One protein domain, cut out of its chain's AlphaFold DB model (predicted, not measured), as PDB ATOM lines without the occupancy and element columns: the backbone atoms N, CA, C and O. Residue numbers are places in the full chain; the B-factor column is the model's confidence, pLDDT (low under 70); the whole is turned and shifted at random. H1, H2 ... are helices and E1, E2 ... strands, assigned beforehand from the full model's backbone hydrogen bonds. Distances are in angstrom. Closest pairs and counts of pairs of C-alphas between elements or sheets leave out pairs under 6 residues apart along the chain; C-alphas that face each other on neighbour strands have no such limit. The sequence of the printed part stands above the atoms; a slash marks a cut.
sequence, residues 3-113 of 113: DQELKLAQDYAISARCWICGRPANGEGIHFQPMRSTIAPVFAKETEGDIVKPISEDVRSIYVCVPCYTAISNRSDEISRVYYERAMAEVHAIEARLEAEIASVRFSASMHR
ATOM      1  N   ASP A   3     250.101 358.702 251.008       91.69
ATOM      2  CA  ASP A   3     249.692 360.103 251.190       91.69
ATOM      3  C   ASP A   3     250.124 360.691 252.542       91.69
ATOM      4  O   ASP A   3     250.463 361.869 252.644       91.69
ATOM      5  N   GLN A   4     250.138 359.872 253.598       88.06
ATOM      6  CA  GLN A   4     250.577 360.310 254.927       88.06
ATOM      7  C   GLN A   4     252.091 360.521 254.964       88.06
ATOM      8  O   GLN A   4     252.560 361.470 255.588       88.06
ATOM      9  N   GLU A   5     252.848 359.661 254.283       90.25
ATOM     10  CA  GLU A   5     254.302 359.797 254.180       90.25
ATOM     11  C   GLU A   5     254.687 361.018 253.346       90.25
ATOM     12  O   GLU A   5     255.583 361.766 253.736       90.25
ATOM     13  N   LEU A   6     253.961 361.280 252.253       92.56
ATOM     14  CA  LEU A   6     254.154 362.482 251.446       92.56
ATOM     15  C   LEU A   6     253.882 363.754 252.257       92.56
ATOM     16  O   LEU A   6     254.674 364.693 252.199       92.56
ATOM     17  N   LYS A   7     252.804 363.773 253.052       90.44
ATOM     18  CA  LYS A   7     252.513 364.900 253.945       90.44
ATOM     19  C   LYS A   7     253.637 365.112 254.962       90.44
ATOM     20  O   LYS A   7     254.102 366.232 255.126       90.44
ATOM     21  N   LEU A   8     254.098 364.050 255.622       88.88
ATOM     22  CA  LEU A   8     255.205 364.145 256.578       88.88
ATOM     23  C   LEU A   8     256.470 364.698 255.913       88.88
ATOM     24  O   LEU A   8     257.110 365.584 256.468       88.88
ATOM     25  N   ALA A   9     256.809 364.224 254.713       90.62
ATOM     26  CA  ALA A   9     257.951 364.734 253.961       90.62
ATOM     27  C   ALA A   9     257.820 366.236 253.647       90.62
ATOM     28  O   ALA A   9     258.805 366.967 253.756       90.62
ATOM     29  N   GLN A  10     256.615 366.701 253.304       91.75
ATOM     30  CA  GLN A  10     256.333 368.125 253.104       91.75
ATOM     31  C   GLN A  10     256.504 368.920 254.400       91.75
ATOM     32  O   GLN A  10     257.214 369.921 254.392       91.75
ATOM     33  N   ASP A  11     255.936 368.449 255.513       89.56
ATOM     34  CA  ASP A  11     256.052 369.116 256.813       89.56
ATOM     35  C   ASP A  11     257.537 369.255 257.225       89.56
ATOM     36  O   ASP A  11     257.974 370.336 257.624       89.56
ATOM     37  N   TYR A  12     258.344 368.194 257.052       92.44
ATOM     38  CA  TYR A  12     259.791 368.186 257.330       92.44
ATOM     39  C   TYR A  12     260.622 369.106 256.427       92.44
ATOM     40  O   TYR A  12     261.716 369.509 256.828       92.44
ATOM     41  N   ALA A  13     260.137 369.434 255.228       92.81
ATOM     42  CA  ALA A  13     260.838 370.325 254.306       92.81
ATOM     43  C   ALA A  13     260.721 371.807 254.709       92.81
ATOM     44  O   ALA A  13     261.566 372.619 254.325       92.81
ATOM     45  N   ILE A  14     259.708 372.167 255.504       93.44
ATOM     46  CA  ILE A  14     259.507 373.542 255.974       93.44
ATOM     47  C   ILE A  14     260.550 373.861 257.045       93.44
ATOM     48  O   ILE A  14     260.747 373.085 257.980       93.44
ATOM     49  N   SER A  15     261.214 375.009 256.910       95.44
ATOM     50  CA  SER A  15     262.273 375.465 257.814       95.44
ATOM     51  C   SER A  15     261.946 376.841 258.387       95.44
ATOM     52  O   SER A  15     261.541 377.741 257.655       95.44
ATOM     53  N   ALA A  16     262.177 377.026 259.684       95.81
ATOM     54  CA  ALA A  16     261.986 378.295 260.376       95.81
ATOM     55  C   ALA A  16     263.097 378.549 261.396       95.81
ATOM     56  O   ALA A  16     263.793 377.639 261.849       95.81
ATOM     57  N   ARG A  17     263.279 379.815 261.771       96.94
ATOM     58  CA  ARG A  17     264.237 380.224 262.797       96.94
ATOM     59  C   ARG A  17     263.469 380.443 264.086       96.94
ATOM     60  O   ARG A  17     262.534 381.229 264.117       96.94
ATOM     61  N   CYS A  18     263.856 379.771 265.165       97.38
ATOM     62  CA  CYS A  18     263.197 379.971 266.449       97.38
ATOM     63  C   CYS A  18     263.355 381.427 266.898       97.38
ATOM     64  O   CYS A  18     264.475 381.905 267.067       97.38
ATOM     65  N   TRP A  19     262.240 382.104 267.154       96.75
ATOM     66  CA  TRP A  19     262.214 383.480 267.637       96.75
ATOM     67  C   TRP A  19     262.930 383.648 268.983       96.75
ATOM     68  O   TRP A  19     263.574 384.660 269.236       96.75
ATOM     69  N   ILE A  20     262.840 382.638 269.849       96.31
ATOM     70  CA  ILE A  20     263.351 382.708 271.222       96.31
ATOM     71  C   ILE A  20     264.869 382.513 271.276       96.31
ATOM     72  O   ILE A  20     265.564 383.265 271.950       96.31
ATOM     73  N   CYS A  21     265.391 381.488 270.596       96.62
ATOM     74  CA  CYS A  21     266.805 381.106 270.705       96.62
ATOM     75  C   CYS A  21     267.623 381.326 269.427       96.62
ATOM     76  O   CYS A  21     268.818 381.038 269.417       96.62
ATOM     77  N   GLY A  22     266.995 381.771 268.337       95.88
ATOM     78  CA  GLY A  22     267.644 382.051 267.055       95.88
ATOM     79  C   GLY A  22     268.105 380.820 266.268       95.88
ATOM     80  O   GLY A  22     268.630 380.976 265.166       95.88
ATOM     81  N   ARG A  23     267.931 379.599 266.793       96.25
ATOM     82  CA  ARG A  23     268.351 378.367 266.107       96.25
ATOM     83  C   ARG A  23     267.370 377.999 264.986       96.25
ATOM     84  O   ARG A  23     266.161 378.095 265.210       96.25
ATOM     85  N   PRO A  24     267.854 377.556 263.813       95.69
ATOM     86  CA  PRO A  24     266.987 377.012 262.775       95.69
ATOM     87  C   PRO A  24     266.398 375.662 263.208       95.69
ATOM     88  O   PRO A  24     267.023 374.911 263.960       95.69
ATOM     89  N   ALA A  25     265.199 375.362 262.725       95.44
ATOM     90  CA  ALA A  25     264.511 374.091 262.899       95.44
ATOM     91  C   ALA A  25     263.689 373.775 261.644       95.44
ATOM     92  O   ALA A  25     263.149 374.681 261.012       95.44
ATOM     93  N   ASN A  26     263.569 372.486 261.326       95.56
ATOM     94  CA  ASN A  26     262.821 371.994 260.168       95.56
ATOM     95  C   ASN A  26     261.716 371.053 260.645       95.56
ATOM     96  O   ASN A  26     261.939 370.333 261.618       95.56
ATOM     97  N   GLY A  27     260.569 371.006 259.975       95.00
ATOM     98  CA  GLY A  27     259.408 370.254 260.459       95.00
ATOM     99  C   GLY A  27     258.410 371.143 261.183       95.00
ATOM    100  O   GLY A  27     258.396 371.161 262.420       95.00
ATOM    101  N   GLU A  28     257.575 371.863 260.433       93.62
ATOM    102  CA  GLU A  28     256.471 372.625 261.027       93.62
ATOM    103  C   GLU A  28     255.451 371.665 261.656       93.62
ATOM    104  O   GLU A  28     255.064 370.662 261.063       93.62
ATOM    105  N   GLY A  29     255.052 371.938 262.898       91.06
ATOM    106  CA  GLY A  29     254.206 371.050 263.697       91.06
ATOM    107  C   GLY A  29     254.937 369.835 264.285       91.06
ATOM    108  O   GLY A  29     254.313 369.061 265.007       91.06
ATOM    109  N   ILE A  30     256.239 369.670 264.013       93.50
ATOM    110  CA  ILE A  30     257.052 368.544 264.503       93.50
ATOM    111  C   ILE A  30     258.181 369.038 265.411       93.50
ATOM    112  O   ILE A  30     258.245 368.665 266.579       93.50
ATOM    113  N   HIS A  31     259.072 369.888 264.896       95.81
ATOM    114  CA  HIS A  31     260.213 370.429 265.649       95.81
ATOM    115  C   HIS A  31     260.089 371.920 265.943       95.81
ATOM    116  O   HIS A  31     260.801 372.442 266.807       95.81
ATOM    117  N   PHE A  32     259.187 372.611 265.256       96.81
ATOM    118  CA  PHE A  32     258.790 373.969 265.587       96.81
ATOM    119  C   PHE A  32     257.310 374.176 265.296       96.81
ATOM    120  O   PHE A  32     256.704 373.424 264.541       96.81
ATOM    121  N   GLN A  33     256.731 375.208 265.895       95.19
ATOM    122  CA  GLN A  33     255.327 375.550 265.714       95.19
ATOM    123  C   GLN A  33     255.125 377.067 265.684       95.19
ATOM    124  O   GLN A  33     255.893 377.799 266.324       95.19
ATOM    125  N   PRO A  34     254.096 377.558 264.973       95.62
ATOM    126  CA  PRO A  34     253.680 378.945 265.068       95.62
ATOM    127  C   PRO A  34     253.032 379.206 266.434       95.62
ATOM    128  O   PRO A  34     252.143 378.482 266.882       95.62
ATOM    129  N   MET A  35     253.462 380.273 267.096       95.12
ATOM    130  CA  MET A  35     252.890 380.767 268.341       95.12
ATOM    131  C   MET A  35     252.385 382.187 268.115       95.12
ATOM    132  O   MET A  35     253.169 383.082 267.790       95.12
ATOM    133  N   ARG A  36     251.071 382.399 268.280       95.88
ATOM    134  CA  ARG A  36     250.466 383.730 268.136       95.88
ATOM    135  C   ARG A  36     251.183 384.724 269.032       95.88
ATOM    136  O   ARG A  36     251.397 384.451 270.212       95.88
ATOM    137  N   SER A  37     251.529 385.876 268.476       95.06
ATOM    138  CA  SER A  37     252.276 386.874 269.223       95.06
ATOM    139  C   SER A  37     251.978 388.281 268.741       95.06
ATOM    140  O   SER A  37     251.997 388.568 267.547       95.06
ATOM    141  N   THR A  38     251.747 389.181 269.694       94.81
ATOM    142  CA  THR A  38     251.503 390.607 269.435       94.81
ATOM    143  C   THR A  38     252.734 391.332 268.903       94.81
ATOM    144  O   THR A  38     252.606 392.409 268.331       94.81
ATOM    145  N   ILE A  39     253.921 390.744 269.062       93.19
ATOM    146  CA  ILE A  39     255.180 391.322 268.587       93.19
ATOM    147  C   ILE A  39     255.494 390.958 267.131       93.19
ATOM    148  O   ILE A  39     256.331 391.618 266.526       93.19
ATOM    149  N   ALA A  40     254.835 389.947 266.550       94.25
ATOM    150  CA  ALA A  40     255.110 389.522 265.176       94.25
ATOM    151  C   ALA A  40     254.950 390.675 264.156       94.25
ATOM    152  O   ALA A  40     255.874 390.884 263.371       94.25
ATOM    153  N   PRO A  41     253.897 391.519 264.217       94.19
ATOM    154  CA  PRO A  41     253.785 392.694 263.347       94.19
ATOM    155  C   PRO A  41     254.850 393.760 263.574       94.19
ATOM    156  O   PRO A  41     255.201 394.479 262.642       94.19
ATOM    157  N   VAL A  42     255.359 393.875 264.802       94.31
ATOM    158  CA  VAL A  42     256.328 394.911 265.179       94.31
ATOM    159  C   VAL A  42     257.677 394.671 264.505       94.31
ATOM    160  O   VAL A  42     258.325 395.637 264.129       94.31
ATOM    161  N   PHE A  43     258.060 393.406 264.319       92.62
ATOM    162  CA  PHE A  43     259.373 393.010 263.795       92.62
ATOM    163  C   PHE A  43     259.331 392.397 262.385       92.62
ATOM    164  O   PHE A  43     260.285 391.758 261.927       92.62
ATOM    165  N   ALA A  44     258.203 392.536 261.689       90.75
ATOM    166  CA  ALA A  44     258.015 391.938 260.372       90.75
ATOM    167  C   ALA A  44     258.999 392.508 259.336       90.75
ATOM    168  O   ALA A  44     259.572 391.758 258.550       90.75
ATOM    169  N   LYS A  45     259.246 393.825 259.372       91.62
ATOM    170  CA  LYS A  45     260.140 394.507 258.421       91.62
ATOM    171  C   LYS A  45     261.599 394.103 258.615       91.62
ATOM    172  O   LYS A  45     262.322 393.884 257.652       91.62
ATOM    173  N   GLU A  46     262.026 393.964 259.862       90.69
ATOM    174  CA  GLU A  46     263.390 393.606 260.246       90.69
ATOM    175  C   GLU A  46     263.748 392.172 259.838       90.69
ATOM    176  O   GLU A  46     264.922 391.852 259.668       90.69
ATOM    177  N   THR A  47     262.741 391.314 259.662       88.75
ATOM    178  CA  THR A  47     262.905 389.889 259.333       88.75
ATOM    179  C   THR A  47     262.555 389.562 257.875       88.75
ATOM    180  O   THR A  47     262.706 388.425 257.414       88.75
ATOM    181  N   GLU A  48     262.153 390.562 257.086       86.94
ATOM    182  CA  GLU A  48     261.785 390.413 255.673       86.94
ATOM    183  C   GLU A  48     262.969 389.963 254.798       86.94
ATOM    184  O   GLU A  48     262.779 389.216 253.839       86.94
ATOM    185  N   GLY A  49     264.202 390.307 255.176       89.19
ATOM    186  CA  GLY A  49     265.420 389.868 254.483       89.19
ATOM    187  C   GLY A  49     265.918 388.466 254.863       89.19
ATOM    188  O   GLY A  49     266.814 387.942 254.205       89.19
ATOM    189  N   ASP A  50     265.366 387.841 255.909       90.19
ATOM    190  CA  ASP A  50     265.871 386.553 256.393       90.19
ATOM    191  C   ASP A  50     265.579 385.416 255.406       90.19
ATOM    192  O   ASP A  50     264.449 385.273 254.938       90.19
ATOM    193  N   ILE A  51     266.569 384.551 255.165       90.12
ATOM    194  CA  ILE A  51     266.384 383.312 254.386       90.12
ATOM    195  C   ILE A  51     265.470 382.340 255.144       90.12
ATOM    196  O   ILE A  51     264.595 381.714 254.558       90.12
ATOM    197  N   VAL A  52     265.668 382.229 256.460       94.06
ATOM    198  CA  VAL A  52     264.872 381.366 257.336       94.06
ATOM    199  C   VAL A  52     264.062 382.253 258.274       94.06
ATOM    200  O   VAL A  52     264.611 382.883 259.182       94.06
ATOM    201  N   LYS A  53     262.750 382.314 258.037       94.12
ATOM    202  CA  LYS A  53     261.859 383.259 258.713       94.12
ATOM    203  C   LYS A  53     261.637 382.892 260.184       94.12
ATOM    204  O   LYS A  53     261.436 381.716 260.494       94.12
ATOM    205  N   PRO A  54     261.647 383.876 261.102       95.69
ATOM    206  CA  PRO A  54     261.247 383.676 262.492       95.69
ATOM    207  C   PRO A  54     259.793 384.092 262.779       95.69
ATOM    208  O   PRO A  54     259.295 383.860 263.880       95.69
ATOM    209  N   ILE A  55     259.117 384.698 261.802       96.12
ATOM    210  CA  ILE A  55     257.721 385.148 261.845       96.12
ATOM    211  C   ILE A  55     256.953 384.447 260.718       96.12
ATOM    212  O   ILE A  55     257.513 384.220 259.645       96.12
ATOM    213  N   SER A  56     255.695 384.086 260.973       94.06
ATOM    214  CA  SER A  56     254.809 383.481 259.975       94.06
ATOM    215  C   SER A  56     254.471 384.452 258.845       94.06
ATOM    216  O   SER A  56     254.437 385.664 259.043       94.06
ATOM    217  N   GLU A  57     254.155 383.925 257.662       90.62
ATOM    218  CA  GLU A  57     253.814 384.744 256.486       90.62
ATOM    219  C   GLU A  57     252.607 385.664 256.715       90.62
ATOM    220  O   GLU A  57     252.545 386.766 256.178       90.62
ATOM    221  N   ASP A  58     251.660 385.241 257.555       92.75
ATOM    222  CA  ASP A  58     250.498 386.048 257.933       92.75
ATOM    223  C   ASP A  58     250.806 387.117 258.996       92.75
ATOM    224  O   ASP A  58     249.911 387.865 259.389       92.75
ATOM    225  N   VAL A  59     252.053 387.178 259.480       93.88
ATOM    226  CA  VAL A  59     252.563 388.162 260.442       93.88
ATOM    227  C   VAL A  59     251.809 388.137 261.789       93.88
ATOM    228  O   VAL A  59     251.872 389.068 262.590       93.88
ATOM    229  N   ARG A  60     251.097 387.045 262.098       95.94
ATOM    230  CA  ARG A  60     250.348 386.890 263.365       95.94
ATOM    231  C   ARG A  60     251.077 386.049 264.404       95.94
ATOM    232  O   ARG A  60     250.706 386.079 265.581       95.94
ATOM    233  N   SER A  61     252.071 385.278 263.980       96.81
ATOM    234  CA  SER A  61     252.751 384.306 264.828       96.81
ATOM    235  C   SER A  61     254.262 384.398 264.687       96.81
ATOM    236  O   SER A  61     254.794 384.764 263.644       96.81
ATOM    237  N   ILE A  62     254.959 384.028 265.753       97.19
ATOM    238  CA  ILE A  62     256.392 383.747 265.730       97.19
ATOM    239  C   ILE A  62     256.609 382.240 265.677       97.19
ATOM    240  O   ILE A  62     255.832 381.485 266.260       97.19
ATOM    241  N   TYR A  63     257.669 381.786 265.020       97.38
ATOM    242  CA  TYR A  63     258.039 380.375 265.039       97.38
ATOM    243  C   TYR A  63     258.864 380.054 266.281       97.38
ATOM    244  O   TYR A  63     259.832 380.744 266.603       97.38
ATOM    245  N   VAL A  64     258.499 378.989 266.991       97.75
ATOM    246  CA  VAL A  64     259.188 378.553 268.212       97.75
ATOM    247  C   VAL A  64     259.529 377.077 268.096       97.75
ATOM    248  O   VAL A  64     258.659 376.260 267.804       97.75
ATOM    249  N   CYS A  65     260.794 376.721 268.328       97.75
ATOM    250  CA  CYS A  65     261.195 375.318 268.359       97.75
ATOM    251  C   CYS A  65     260.623 374.609 269.593       97.75
ATOM    252  O   CYS A  65     260.495 375.215 270.660       97.75
ATOM    253  N   VAL A  66     260.332 373.315 269.467       96.69
ATOM    254  CA  VAL A  66     259.747 372.495 270.539       96.69
ATOM    255  C   VAL A  66     260.525 372.598 271.858       96.69
ATOM    256  O   VAL A  66     259.879 372.792 272.881       96.69
ATOM    257  N   PRO A  67     261.876 372.584 271.898       96.75
ATOM    258  CA  PRO A  67     262.600 372.764 273.158       96.75
ATOM    259  C   PRO A  67     262.290 374.090 273.868       96.75
ATOM    260  O   PRO A  67     262.058 374.102 275.076       96.75
ATOM    261  N   CYS A  68     262.260 375.207 273.131       97.62
ATOM    262  CA  CYS A  68     261.920 376.510 273.702       97.62
ATOM    263  C   CYS A  68     260.447 376.579 274.101       97.62
ATOM    264  O   CYS A  68     260.138 377.082 275.178       97.62
ATOM    265  N   TYR A  69     259.557 376.051 273.260       96.00
ATOM    266  CA  TYR A  69     258.130 375.998 273.549       96.00
ATOM    267  C   TYR A  69     257.860 375.220 274.840       96.00
ATOM    268  O   TYR A  69     257.251 375.754 275.760       96.00
ATOM    269  N   THR A  70     258.381 373.999 274.953       95.81
ATOM    270  CA  THR A  70     258.198 373.146 276.131       95.81
ATOM    271  C   THR A  70     258.796 373.773 277.387       95.81
ATOM    272  O   THR A  70     258.161 373.747 278.435       95.81
ATOM    273  N   ALA A  71     259.982 374.387 277.303       96.25
ATOM    274  CA  ALA A  71     260.585 375.060 278.454       96.25
ATOM    275  C   ALA A  71     259.716 376.221 278.976       96.25
ATOM    276  O   ALA A  71     259.525 376.354 280.185       96.25
ATOM    277  N   ILE A  72     259.164 377.038 278.071       94.50
ATOM    278  CA  ILE A  72     258.279 378.159 278.422       94.50
ATOM    279  C   ILE A  72     256.952 377.643 278.984       94.50
ATOM    280  O   ILE A  72     256.527 378.101 280.044       94.50
ATOM    281  N   SER A  73     256.322 376.677 278.313       93.50
ATOM    282  CA  SER A  73     255.041 376.096 278.730       93.50
ATOM    283  C   SER A  73     255.141 375.447 280.109       93.50
ATOM    284  O   SER A  73     254.371 375.798 280.995       93.50
ATOM    285  N   ASN A  74     256.167 374.624 280.355       95.19
ATOM    286  CA  ASN A  74     256.386 374.009 281.668       95.19
ATOM    287  C   ASN A  74     256.538 375.067 282.766       95.19
ATOM    288  O   ASN A  74     255.955 374.941 283.843       95.19
ATOM    289  N   ARG A  75     257.291 376.141 282.493       95.00
ATOM    290  CA  ARG A  75     257.456 377.223 283.465       95.00
ATOM    291  C   ARG A  75     256.147 377.974 283.722       95.00
ATOM    292  O   ARG A  75     255.880 378.355 284.861       95.00
ATOM    293  N   SER A  76     255.339 378.185 282.686       94.81
ATOM    294  CA  SER A  76     254.007 378.785 282.803       94.81
ATOM    295  C   SER A  76     253.068 377.918 283.648       94.81
ATOM    296  O   SER A  76     252.366 378.438 284.518       94.81
ATOM    297  N   ASP A  77     253.095 376.601 283.448       96.38
ATOM    298  CA  ASP A  77     252.267 375.644 284.185       96.38
ATOM    299  C   ASP A  77     252.664 375.570 285.663       96.38
ATOM    300  O   ASP A  77     251.800 375.579 286.542       96.38
ATOM    301  N   GLU A  78     253.966 375.575 285.964       96.19
ATOM    302  CA  GLU A  78     254.471 375.651 287.340       96.19
ATOM    303  C   GLU A  78     253.952 376.891 288.074       96.19
ATOM    304  O   GLU A  78     253.489 376.791 289.210       96.19
ATOM    305  N   ILE A  79     254.019 378.058 287.427       96.31
ATOM    306  CA  ILE A  79     253.545 379.321 288.006       96.31
ATOM    307  C   ILE A  79     252.026 379.272 288.206       96.31
ATOM    308  O   ILE A  79     251.529 379.615 289.279       96.31
ATOM    309  N   SER A  80     251.292 378.813 287.193       96.81
ATOM    310  CA  SER A  80     249.830 378.733 287.221       96.81
ATOM    311  C   SER A  80     249.331 377.793 288.316       96.81
ATOM    312  O   SER A  80     248.380 378.129 289.021       96.81
ATOM    313  N   ARG A  81     250.015 376.662 288.531       97.81
ATOM    314  CA  ARG A  81     249.708 375.724 289.617       97.81
ATOM    315  C   ARG A  81     249.816 376.386 290.988       97.81
ATOM    316  O   ARG A  81     248.909 376.233 291.796       97.81
ATOM    317  N   VAL A  82     250.865 377.172 291.236       97.50
ATOM    318  CA  VAL A  82     251.028 377.883 292.519       97.50
ATOM    319  C   VAL A  82     249.876 378.858 292.765       97.50
ATOM    320  O   VAL A  82     249.348 378.927 293.875       97.50
ATOM    321  N   TYR A  83     249.468 379.617 291.747       97.31
ATOM    322  CA  TYR A  83     248.334 380.532 291.885       97.31
ATOM    323  C   TYR A  83     247.013 379.792 292.087       97.31
ATOM    324  O   TYR A  83     246.211 380.216 292.918       97.31
ATOM    325  N   TYR A  84     246.809 378.679 291.383       98.06
ATOM    326  CA  TYR A  84     245.642 377.823 291.557       98.06
ATOM    327  C   TYR A  84     245.552 377.269 292.985       98.06
ATOM    328  O   TYR A  84     244.528 377.435 293.642       98.06
ATOM    329  N   GLU A  85     246.634 376.683 293.499       98.00
ATOM    330  CA  GLU A  85     246.682 376.121 294.855       98.00
ATOM    331  C   GLU A  85     246.382 377.183 295.920       98.00
ATOM    332  O   GLU A  85     245.595 376.941 296.834       98.00
ATOM    333  N   ARG A  86     246.946 378.390 295.774       97.94
ATOM    334  CA  ARG A  86     246.650 379.517 296.672       97.94
ATOM    335  C   ARG A  86     245.188 379.940 296.604       97.94
ATOM    336  O   ARG A  86     244.571 380.139 297.642       97.94
ATOM    337  N   ALA A  87     244.634 380.066 295.400       98.31
ATOM    338  CA  ALA A  87     243.238 380.440 295.227       98.31
ATOM    339  C   ALA A  87     242.300 379.413 295.881       98.31
ATOM    340  O   ALA A  87     241.383 379.798 296.600       98.31
ATOM    341  N   MET A  88     242.564 378.118 295.695       98.38
ATOM    342  CA  MET A  88     241.766 377.055 296.308       98.38
ATOM    343  C   MET A  88     241.890 377.036 297.834       98.38
ATOM    344  O   MET A  88     240.889 376.836 298.518       98.38
ATOM    345  N   ALA A  89     243.079 377.299 298.382       98.25
ATOM    346  CA  ALA A  89     243.260 377.410 299.828       98.25
ATOM    347  C   ALA A  89     242.405 378.541 300.433       98.25
ATOM    348  O   ALA A  89     241.738 378.330 301.445       98.25
ATOM    349  N   GLU A  90     242.368 379.709 299.787       98.19
ATOM    350  CA  GLU A  90     241.521 380.831 300.216       98.19
ATOM    351  C   GLU A  90     240.026 380.512 300.085       98.19
ATOM    352  O   GLU A  90     239.245 380.827 300.983       98.19
ATOM    353  N   VAL A  91     239.617 379.834 299.006       98.25
ATOM    354  CA  VAL A  91     238.228 379.377 298.829       98.25
ATOM    355  C   VAL A  91     237.810 378.462 299.978       98.25
ATOM    356  O   VAL A  91     236.785 378.716 300.608       98.25
ATOM    357  N   HIS A  92     238.624 377.466 300.325       98.06
ATOM    358  CA  HIS A  92     238.312 376.555 301.426       98.06
ATOM    359  C   HIS A  92     238.288 377.253 302.792       98.06
ATOM    360  O   HIS A  92     237.454 376.927 303.638       98.06
ATOM    361  N   ALA A  93     239.154 378.245 303.016       97.94
ATOM    362  CA  ALA A  93     239.116 379.050 304.236       97.94
ATOM    363  C   ALA A  93     237.810 379.859 304.346       97.94
ATOM    364  O   ALA A  93     237.221 379.962 305.427       97.94
ATOM    365  N   ILE A  94     237.332 380.407 303.226       97.94
ATOM    366  CA  ILE A  94     236.049 381.111 303.158       97.94
ATOM    367  C   ILE A  94     234.885 380.143 303.397       97.94
ATOM    368  O   ILE A  94     234.007 380.469 304.193       97.94
ATOM    369  N   GLU A  95     234.885 378.968 302.763       98.25
ATOM    370  CA  GLU A  95     233.860 377.933 302.964       98.25
ATOM    371  C   GLU A  95     233.752 377.539 304.440       98.25
ATOM    372  O   GLU A  95     232.672 377.631 305.020       98.25
ATOM    373  N   ALA A  96     234.878 377.223 305.087       97.31
ATOM    374  CA  ALA A  96     234.906 376.862 306.503       97.31
ATOM    375  C   ALA A  96     234.374 377.986 307.409       97.31
ATOM    376  O   ALA A  96     233.632 377.734 308.365       97.31
ATOM    377  N   ARG A  97     234.715 379.247 307.105       97.44
ATOM    378  CA  ARG A  97     234.190 380.405 307.840       97.44
ATOM    379  C   ARG A  97     232.676 380.533 307.676       97.44
ATOM    380  O   ARG A  97     231.978 380.734 308.669       97.44
ATOM    381  N   LEU A  98     232.166 380.400 306.453       97.88
ATOM    382  CA  LEU A  98     230.733 380.483 306.170       97.88
ATOM    383  C   LEU A  98     229.955 379.354 306.852       97.88
ATOM    384  O   LEU A  98     228.893 379.599 307.419       97.88
ATOM    385  N   GLU A  99     230.484 378.132 306.858       97.44
ATOM    386  CA  GLU A  99     229.869 377.005 307.564       97.44
ATOM    387  C   GLU A  99     229.790 377.248 309.077       97.44
ATOM    388  O   GLU A  99     228.747 376.992 309.689       97.44
ATOM    389  N   ALA A 100     230.846 377.805 309.676       95.88
ATOM    390  CA  ALA A 100     230.857 378.175 311.089       95.88
ATOM    391  C   ALA A 100     229.828 379.276 311.409       95.88
ATOM    392  O   ALA A 100     229.093 379.175 312.397       95.88
ATOM    393  N   GLU A 101     229.723 380.301 310.557       96.00
ATOM    394  CA  GLU A 101     228.717 381.361 310.683       96.00
ATOM    395  C   GLU A 101     227.288 380.792 310.570       96.00
ATOM    396  O   GLU A 101     226.440 381.072 311.421       96.00
ATOM    397  N   ILE A 102     227.023 379.917 309.592       95.75
ATOM    398  CA  ILE A 102     225.722 379.244 309.424       95.75
ATOM    399  C   ILE A 102     225.373 378.404 310.657       95.75
ATOM    400  O   ILE A 102     224.229 378.441 311.124       95.75
ATOM    401  N   ALA A 103     226.329 377.646 311.196       93.81
ATOM    402  CA  ALA A 103     226.119 376.839 312.394       93.81
ATOM    403  C   ALA A 103     225.771 377.713 313.611       93.81
ATOM    404  O   ALA A 103     224.811 377.415 314.325       93.81
ATOM    405  N   SER A 104     226.488 378.825 313.802       94.50
ATOM    406  CA  SER A 104     226.227 379.799 314.870       94.50
ATOM    407  C   SER A 104     224.829 380.421 314.763       94.50
ATOM    408  O   SER A 104     224.086 380.480 315.751       94.50
ATOM    409  N   VAL A 105     224.423 380.816 313.551       94.31
ATOM    410  CA  VAL A 105     223.086 381.368 313.285       94.31
ATOM    411  C   VAL A 105     221.995 380.331 313.568       94.31
ATOM    412  O   VAL A 105     221.010 380.643 314.238       94.31
ATOM    413  N   ARG A 106     222.169 379.080 313.117       92.75
ATOM    414  CA  ARG A 106     221.213 377.985 313.372       92.75
ATOM    415  C   ARG A 106     221.068 377.683 314.860       92.75
ATOM    416  O   ARG A 106     219.946 377.513 315.334       92.75
ATOM    417  N   PHE A 107     222.180 377.650 315.590       91.50
ATOM    418  CA  PHE A 107     222.174 377.450 317.036       91.50
ATOM    419  C   PHE A 107     221.398 378.569 317.743       91.50
ATOM    420  O   PHE A 107     220.456 378.292 318.487       91.50
ATOM    421  N   SER A 108     221.700 379.828 317.420       89.25
ATOM    422  CA  SER A 108     221.020 380.997 317.997       89.25
ATOM    423  C   SER A 108     219.510 380.995 317.724       89.25
ATOM    424  O   SER A 108     218.716 381.264 318.628       89.25
ATOM    425  N   ALA A 109     219.098 380.628 316.505       86.69
ATOM    426  CA  ALA A 109     217.691 380.520 316.118       86.69
ATOM    427  C   ALA A 109     216.940 379.396 316.856       86.69
ATOM    428  O   ALA A 109     215.743 379.529 317.106       86.69
ATOM    429  N   SER A 110     217.626 378.304 317.218       85.56
ATOM    430  CA  SER A 110     217.037 377.218 318.015       85.56
ATOM    431  C   SER A 110     216.835 377.581 319.489       85.56
ATOM    432  O   SER A 110     215.895 377.085 320.094       85.56
ATOM    433  N   MET A 111     217.654 378.479 320.051       73.81
ATOM    434  CA  MET A 111     217.524 378.938 321.444       73.81
ATOM    435  C   MET A 111     216.394 379.955 321.674       73.81
ATOM    436  O   MET A 111     216.046 380.220 322.820       73.81
ATOM    437  N   HIS A 112     215.856 380.557 320.609       64.75
ATOM    438  CA  HIS A 112     214.778 381.556 320.668       64.75
ATOM    439  C   HIS A 112     213.398 380.974 320.289       64.75
ATOM    440  O   HIS A 112     212.454 381.733 320.066       64.75
ATOM    441  N   ARG A 113     213.283 379.643 320.193       53.28
ATOM    442  CA  ARG A 113     212.014 378.901 320.142       53.28
ATOM    443  C   ARG A 113     211.770 378.208 321.470       53.28
ATOM    444  O   ARG A 113     210.579 378.084 321.819       53.28
TER     445      ARG A 113
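This is residues 3 to 113 of the 113 residues of an uncharacterized protein of Candidatus Methanomethylophilus sp (UniProt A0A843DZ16). A small head made of the two-stranded sheet E3 and E4, the hairpin E1 and E2 beside it, and much loop sends out one very long helix, H3, as an arm; residues 73 to 113 stick out from the head. H1 lies at one end of the head and the short H2 sits in the loops at the opposite end. The printed part has 111 residues, with three named helices and four named strands in the order H1, E1, E2, E3, H2, E4, H3; the class is mixed, helices and strands, and both sheets are antiparallel. The whole is extended, with a radius of gyration of the C-alphas of 26.0 A and spans of 85 by 37 by 21 A, the arm making the length.

E3 is residues 32 to 36, 13.1 A long, beginning at C-alpha 32 (258.790, 373.969, 265.587). E4 is residues 61 to 65, 12.8 A. H3 is residues 66 to 111, 66.5 A, ending at C-alpha 111 (217.524, 378.938, 321.444). E1 is residues 15 to 17 and E2 residues 24 to 26. H1 is residues 3 to 13, 15.4 A, beginning at C-alpha 3 (249.692, 360.103, 251.190). H2 is residues 44 to 47.

E3 and E4 are antiparallel neighbours at 149 degrees, with N 33 and O 64 at 2.9 A and N 35 and O 62 at 2.8 A, within hydrogen-bond range. E1 and E2 form an antiparallel hairpin at 154 degrees, with N 16 and O 25 at 2.9 A. The closest C-alphas of E1 and E4, those of Ala 16 and Tyr 63, are 6.5 A apart. Those of E2 and E3, Ala 25 and Phe 32, are 6.3 A apart. H3 follows E4 with no residue between them, and its C-alpha of Val 66 is 5.3 A from that of Phe 32 in E3, their closest pair. The closest C-alphas of H1 and E2, those of Tyr 12 and Asn 26, are 5.6 A apart. H1, H2 and H3 are apart from one another. Every O i to N i+4 pair is within hydrogen-bond range in H1 and H3, and H2 is too short for such a pair.

The two C-alphas farthest apart, those of Ile 51 and Arg 113, are 85.4 A apart. Without residues 73 to 113, which stand free, the body of 70 residues spans 38 by 27 by 18 A. The printed part has no cut and ends at residue 113, the chain's last. The link from H2 to E4, residues 48 to 60, is long. Mean pLDDT of the printed part is 93.8; residues 112 to 113 are under 70.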